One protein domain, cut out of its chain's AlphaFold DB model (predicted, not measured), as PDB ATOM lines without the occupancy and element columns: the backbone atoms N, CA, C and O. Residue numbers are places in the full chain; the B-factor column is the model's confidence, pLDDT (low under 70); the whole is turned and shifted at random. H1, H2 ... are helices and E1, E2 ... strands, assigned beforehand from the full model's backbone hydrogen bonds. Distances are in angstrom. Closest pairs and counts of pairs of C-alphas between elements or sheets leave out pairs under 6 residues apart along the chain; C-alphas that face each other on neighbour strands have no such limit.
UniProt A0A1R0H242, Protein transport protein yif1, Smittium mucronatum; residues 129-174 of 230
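This is residues 129 to 174 of the 230 residues of the protein "Protein transport protein yif1" of Smittium mucronatum (UniProt A0A1R0H242). A small two-stranded hairpin, E1 and E2, makes one end of a long, loose shape, and a single helix, H1, makes the other. A long link without named elements joins H1 to the hairpin along one side, and the last residues, 165 to 174, fold back into the space between the two ends. The printed part has 46 residues, with one named helix followed by two named strands in the order H1, E1, E2; the sheet, E1 - E2, is antiparallel. The class is mixed, helices and strands, with under half of the residues in named elements. The whole is loose, with a radius of gyration of the C-alphas of 12.6 A, and elongated, spanning 39 by 22 by 13 A.

The sheet consists of E1, residues 153 to 155, and E2, residues 161 to 164, antiparallel neighbours in a hairpin with 143 degrees between their directions. The C-alphas of Ser 153 and Tyr 164, which face each other, are 4.3 A apart. N 154 and O 163, at 2.8 A, and N 162 and O 154, at 3.0 A, are within hydrogen-bond range. H1, residues 130 to 141, is apart from E2. In H1 every O i to N i+4 pair is within hydrogen-bond range.

E2 ends at C-alpha 164, (-34.849, 23.582, -12.272), and is 8.1 A long; E1 is 6.4 A long. H1 begins at C-alpha 130, (-38.580, 5.643, -21.368), and ends at C-alpha 141, (-50.182, 14.253, -29.954), 16.8 A away.

The two C-alphas farthest apart, those of Ala 141 and Ser 158, are 39.5 A apart. The printed part has no cut. The link from H1 to E1, 11 residues, is long; that from E1 to E2, 5 residues, is tight. Residues 140 to 145, of which 140 to 141 belong to H1, stand free. The mean pLDDT of the printed part is 76.1; residue 162 and residues 166 to 168 are under 70.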
ATOM      1  N   THR A 129     -36.127   9.126 -18.887       80.31
ATOM      2  CA  THR A 129     -36.647   7.748 -18.774       80.31
ATOM      3  C   THR A 129     -37.545   7.391 -19.961       80.31
ATOM      4  O   THR A 129     -38.178   8.265 -20.548       80.31
ATOM      5  N   ASN A 130     -37.682   6.103 -20.292       80.31
ATOM      6  CA  ASN A 130     -38.580   5.643 -21.368       80.31
ATOM      7  C   ASN A 130     -40.049   6.053 -21.130       80.31
ATOM      8  O   ASN A 130     -40.759   6.466 -22.047       80.31
ATOM      9  N   SER A 131     -40.484   6.019 -19.867       80.75
ATOM     10  CA  SER A 131     -41.796   6.510 -19.421       80.75
ATOM     11  C   SER A 131     -42.012   7.995 -19.748       80.75
ATOM     12  O   SER A 131     -43.069   8.378 -20.260       80.75
ATOM     13  N   TYR A 132     -40.995   8.831 -19.518       82.81
ATOM     14  CA  TYR A 132     -41.056  10.262 -19.812       82.81
ATOM     15  C   TYR A 132     -41.299  10.532 -21.299       82.81
ATOM     16  O   TYR A 132     -42.154  11.344 -21.651       82.81
ATOM     17  N   VAL A 133     -40.596   9.806 -22.171       81.62
ATOM     18  CA  VAL A 133     -40.700   9.961 -23.629       81.62
ATOM     19  C   VAL A 133     -42.120   9.675 -24.100       81.62
ATOM     20  O   VAL A 133     -42.696  10.475 -24.832       81.62
ATOM     21  N   LEU A 134     -42.725   8.585 -23.623       80.75
ATOM     22  CA  LEU A 134     -44.113   8.245 -23.943       80.75
ATOM     23  C   LEU A 134     -45.082   9.342 -23.494       80.75
ATOM     24  O   LEU A 134     -45.995   9.715 -24.234       80.75
ATOM     25  N   MET A 135     -44.873   9.898 -22.301       80.50
ATOM     26  CA  MET A 135     -45.730  10.959 -21.781       80.50
ATOM     27  C   MET A 135     -45.575  12.267 -22.570       80.50
ATOM     28  O   MET A 135     -46.558  12.985 -22.774       80.50
ATOM     29  N   LYS A 136     -44.375  12.544 -23.083       83.56
ATOM     30  CA  LYS A 136     -44.084  13.722 -23.902       83.56
ATOM     31  C   LYS A 136     -44.539  13.571 -25.358       83.56
ATOM     32  O   LYS A 136     -45.066  14.518 -25.933       83.56
ATOM     33  N   LEU A 137     -44.484  12.366 -25.923       80.69
ATOM     34  CA  LEU A 137     -45.139  12.046 -27.197       80.69
ATOM     35  C   LEU A 137     -46.663  12.176 -27.090       80.69
ATOM     36  O   LEU A 137     -47.300  12.738 -27.980       80.69
ATOM     37  N   ARG A 138     -47.253  11.744 -25.969       83.06
ATOM     38  CA  ARG A 138     -48.684  11.954 -25.703       83.06
ATOM     39  C   ARG A 138     -49.039  13.439 -25.615       83.06
ATOM     40  O   ARG A 138     -50.109  13.828 -26.074       83.06
ATOM     41  N   LEU A 139     -48.155  14.255 -25.038       83.75
ATOM     42  CA  LEU A 139     -48.304  15.710 -24.986       83.75
ATOM     43  C   LEU A 139     -48.286  16.336 -26.389       83.75
ATOM     44  O   LEU A 139     -49.141  17.169 -26.683       83.75
ATOM     45  N   LEU A 140     -47.352  15.919 -27.251       82.12
ATOM     46  CA  LEU A 140     -47.266  16.387 -28.639       82.12
ATOM     47  C   LEU A 140     -48.491  15.973 -29.466       82.12
ATOM     48  O   LEU A 140     -48.993  16.769 -30.254       82.12
ATOM     49  N   ALA A 141     -48.992  14.752 -29.265       83.50
ATOM     50  CA  ALA A 141     -50.182  14.253 -29.954       83.50
ATOM     51  C   ALA A 141     -51.478  14.936 -29.481       83.50
ATOM     52  O   ALA A 141     -52.396  15.142 -30.272       83.50
ATOM     53  N   PHE A 142     -51.565  15.299 -28.197       84.25
ATOM     54  CA  PHE A 142     -52.759  15.900 -27.599       84.25
ATOM     55  C   PHE A 142     -52.410  17.152 -26.780       84.25
ATOM     56  O   PHE A 142     -52.431  17.113 -25.543       84.25
ATOM     57  N   PRO A 143     -52.163  18.299 -27.445       76.69
ATOM     58  CA  PRO A 143     -51.709  19.523 -26.780       76.69
ATOM     59  C   PRO A 143     -52.720  20.076 -25.759       76.69
ATOM     60  O   PRO A 143     -52.342  20.772 -24.818       76.69
ATOM     61  N   TRP A 144     -54.007  19.733 -25.888       79.94
ATOM     62  CA  TRP A 144     -55.088  20.231 -25.024       79.94
ATOM     63  C   TRP A 144     -55.200  19.544 -23.655       79.94
ATOM     64  O   TRP A 144     -55.921  20.028 -22.782       79.94
ATOM     65  N   VAL A 145     -54.508  18.423 -23.435       76.06
ATOM     66  CA  VAL A 145     -54.587  17.669 -22.167       76.06
ATOM     67  C   VAL A 145     -53.707  18.303 -21.079       76.06
ATOM     68  O   VAL A 145     -53.894  18.058 -19.885       76.06
ATOM     69  N   HIS A 146     -52.767  19.166 -21.462       78.31
ATOM     70  CA  HIS A 146     -51.765  19.710 -20.559       78.31
ATOM     71  C   HIS A 146     -52.141  21.098 -20.041       78.31
ATOM     72  O   HIS A 146     -52.054  22.106 -20.737       78.31
ATOM     73  N   LYS A 147     -52.576  21.148 -18.778       71.75
ATOM     74  CA  LYS A 147     -53.039  22.388 -18.133       71.75
ATOM     75  C   LYS A 147     -51.955  23.148 -17.359       71.75
ATOM     76  O   LYS A 147     -52.207  24.274 -16.947       71.75
ATOM     77  N   ARG A 148     -50.781  22.558 -17.109       71.31
ATOM     78  CA  ARG A 148     -49.759  23.117 -16.203       71.31
ATOM     79  C   ARG A 148     -48.414  23.280 -16.907       71.31
ATOM     80  O   ARG A 148     -47.592  22.391 -16.816       71.31
ATOM     81  N   TRP A 149     -48.178  24.438 -17.520       77.12
ATOM     82  CA  TRP A 149     -46.951  24.758 -18.277       77.12
ATOM     83  C   TRP A 149     -45.804  25.344 -17.435       77.12
ATOM     84  O   TRP A 149     -44.779  25.755 -17.974       77.12
ATOM     85  N   TYR A 150     -45.971  25.449 -16.115       76.31
ATOM     86  CA  TYR A 150     -44.927  25.992 -15.247       76.31
ATOM     87  C   TYR A 150     -43.882  24.917 -14.918       76.31
ATOM     88  O   TYR A 150     -44.215  23.738 -14.797       76.31
ATOM     89  N   ARG A 151     -42.620  25.336 -14.780       74.44
ATOM     90  CA  ARG A 151     -41.499  24.465 -14.404       74.44
ATOM     91  C   ARG A 151     -41.368  24.347 -12.891       74.44
ATOM     92  O   ARG A 151     -41.660  25.300 -12.161       74.44
ATOM     93  N   TYR A 152     -40.888  23.204 -12.424       74.38
ATOM     94  CA  TYR A 152     -40.613  22.967 -11.013       74.38
ATOM     95  C   TYR A 152     -39.168  23.358 -10.682       74.38
ATOM     96  O   TYR A 152     -38.220  22.915 -11.330       74.38
ATOM     97  N   SER A 153     -38.996  24.204  -9.664       75.31
ATOM     98  CA  SER A 153     -37.676  24.557  -9.146       75.31
ATOM     99  C   SER A 153     -37.179  23.517  -8.145       75.31
ATOM    100  O   SER A 153     -37.923  23.048  -7.279       75.31
ATOM    101  N   GLU A 154     -35.908  23.156  -8.271       71.00
ATOM    102  CA  GLU A 154     -35.179  22.324  -7.325       71.00
ATOM    103  C   GLU A 154     -34.628  23.212  -6.200       71.00
ATOM    104  O   GLU A 154     -34.075  24.291  -6.448       71.00
ATOM    105  N   ARG A 155     -34.830  22.788  -4.948       73.56
ATOM    106  CA  ARG A 155     -34.399  23.511  -3.746       73.56
ATOM    107  C   ARG A 155     -33.390  22.667  -2.975       73.56
ATOM    108  O   ARG A 155     -33.617  21.474  -2.805       73.56
ATOM    109  N   ASP A 156     -32.316  23.291  -2.503       74.06
ATOM    110  CA  ASP A 156     -31.299  22.643  -1.669       74.06
ATOM    111  C   ASP A 156     -31.858  22.284  -0.281       74.06
ATOM    112  O   ASP A 156     -32.899  22.803   0.135       74.06
ATOM    113  N   ASN A 157     -31.103  21.500   0.494       72.00
ATOM    114  CA  ASN A 157     -31.324  21.278   1.929       72.00
ATOM    115  C   ASN A 157     -31.423  22.597   2.726       72.00
ATOM    116  O   ASN A 157     -32.114  22.667   3.738       72.00
ATOM    117  N   SER A 158     -30.795  23.666   2.224       75.00
ATOM    118  CA  SER A 158     -30.854  25.024   2.783       75.00
ATOM    119  C   SER A 158     -32.099  25.826   2.352       75.00
ATOM    120  O   SER A 158     -32.225  27.005   2.679       75.00
ATOM    121  N   GLY A 159     -33.003  25.234   1.563       71.38
ATOM    122  CA  GLY A 159     -34.221  25.866   1.046       71.38
ATOM    123  C   GLY A 159     -34.009  26.862  -0.102       71.38
ATOM    124  O   GLY A 159     -34.991  27.382  -0.636       71.38
ATOM    125  N   GLN A 160     -32.761  27.118  -0.509       71.19
ATOM    126  CA  GLN A 160     -32.448  27.977  -1.652       71.19
ATOM    127  C   GLN A 160     -32.746  27.277  -2.978       71.19
ATOM    128  O   GLN A 160     -32.500  26.083  -3.128       71.19
ATOM    129  N   VAL A 161     -33.269  28.029  -3.947       74.00
ATOM    130  CA  VAL A 161     -33.521  27.529  -5.304       74.00
ATOM    131  C   VAL A 161     -32.183  27.381  -6.023       74.00
ATOM    132  O   VAL A 161     -31.543  28.376  -6.346       74.00
ATOM    133  N   VAL A 162     -31.765  26.138  -6.257       69.56
ATOM    134  CA  VAL A 162     -30.470  25.809  -6.884       69.56
ATOM    135  C   VAL A 162     -30.605  25.721  -8.400       69.56
ATOM    136  O   VAL A 162     -29.645  25.958  -9.130       69.56
ATOM    137  N   GLY A 163     -31.806  25.409  -8.889       72.94
ATOM    138  CA  GLY A 163     -32.052  25.247 -10.314       72.94
ATOM    139  C   GLY A 163     -33.465  24.783 -10.632       72.94
ATOM    140  O   GLY A 163     -34.383  24.902  -9.820       72.94
ATOM    141  N   TYR A 164     -33.636  24.272 -11.844       74.19
ATOM    142  CA  TYR A 164     -34.849  23.582 -12.272       74.19
ATOM    143  C   TYR A 164     -34.638  22.080 -12.158       74.19
ATOM    144  O   TYR A 164     -33.512  21.604 -12.282       74.19
ATOM    145  N   LYS A 165     -35.730  21.352 -11.935       73.56
ATOM    146  CA  LYS A 165     -35.695  19.895 -11.874       73.56
ATOM    147  C   LYS A 165     -35.305  19.283 -13.223       73.56
ATOM    148  O   LYS A 165     -35.644  19.823 -14.280       73.56
ATOM    149  N   SER A 166     -34.619  18.142 -13.166       69.62
ATOM    150  CA  SER A 166     -34.237  17.381 -14.357       69.62
ATOM    151  C   SER A 166     -35.469  16.798 -15.072       69.62
ATOM    152  O   SER A 166     -36.534  16.655 -14.457       69.62
ATOM    153  N   PRO A 167     -35.344  16.404 -16.355       68.31
ATOM    154  CA  PRO A 167     -36.453  15.846 -17.128       68.31
ATOM    155  C   PRO A 167     -37.108  14.600 -16.534       68.31
ATOM    156  O   PRO A 167     -38.248  14.297 -16.863       68.31
ATOM    157  N   ARG A 168     -36.461  13.884 -15.609       66.38
ATOM    158  CA  ARG A 168     -37.124  12.794 -14.874       66.38
ATOM    159  C   ARG A 168     -38.274  13.270 -13.993       66.38
ATOM    160  O   ARG A 168     -39.241  12.533 -13.813       66.38
ATOM    161  N   GLU A 169     -38.152  14.463 -13.422       70.12
ATOM    162  CA  GLU A 169     -39.065  14.964 -12.394       70.12
ATOM    163  C   GLU A 169     -39.959  16.114 -12.876       70.12
ATOM    164  O   GLU A 169     -40.958  16.418 -12.221       70.12
ATOM    165  N   ASP A 170     -39.629  16.748 -14.007       76.81
ATOM    166  CA  ASP A 170     -40.423  17.818 -14.616       76.81
ATOM    167  C   ASP A 170     -40.729  17.523 -16.092       76.81
ATOM    168  O   ASP A 170     -39.842  17.473 -16.943       76.81
ATOM    169  N   LEU A 171     -42.017  17.388 -16.420       74.12
ATOM    170  CA  LEU A 171     -42.473  17.163 -17.795       74.12
ATOM    171  C   LEU A 171     -42.159  18.345 -18.729       74.12
ATOM    172  O   LEU A 171     -42.031  18.159 -19.940       74.12
ATOM    173  N   ASN A 172     -42.039  19.548 -18.160       75.88
ATOM    174  CA  ASN A 172     -41.874  20.810 -18.878       75.88
ATOM    175  C   ASN A 172     -40.411  21.230 -19.045       75.88
ATOM    176  O   ASN A 172     -40.132  22.314 -19.562       75.88
ATOM    177  N   SER A 173     -39.459  20.412 -18.601       76.44
ATOM    178  CA  SER A 173     -38.043  20.669 -18.846       76.44
ATOM    179  C   SER A 173     -37.716  20.553 -20.343       76.44
ATOM    180  O   SER A 173     -38.235  19.676 -21.044       76.44
ATOM    181  N   ASN A 174     -36.784  21.377 -20.823       71.88
ATOM    182  CA  ASN A 174     -36.226  21.231 -22.166       71.88
ATOM    183  C   ASN A 174     -35.403  19.935 -22.217       71.88
ATOM    184  O   ASN A 174     -34.426  19.814 -21.484       71.88
TER     185      ASN A 174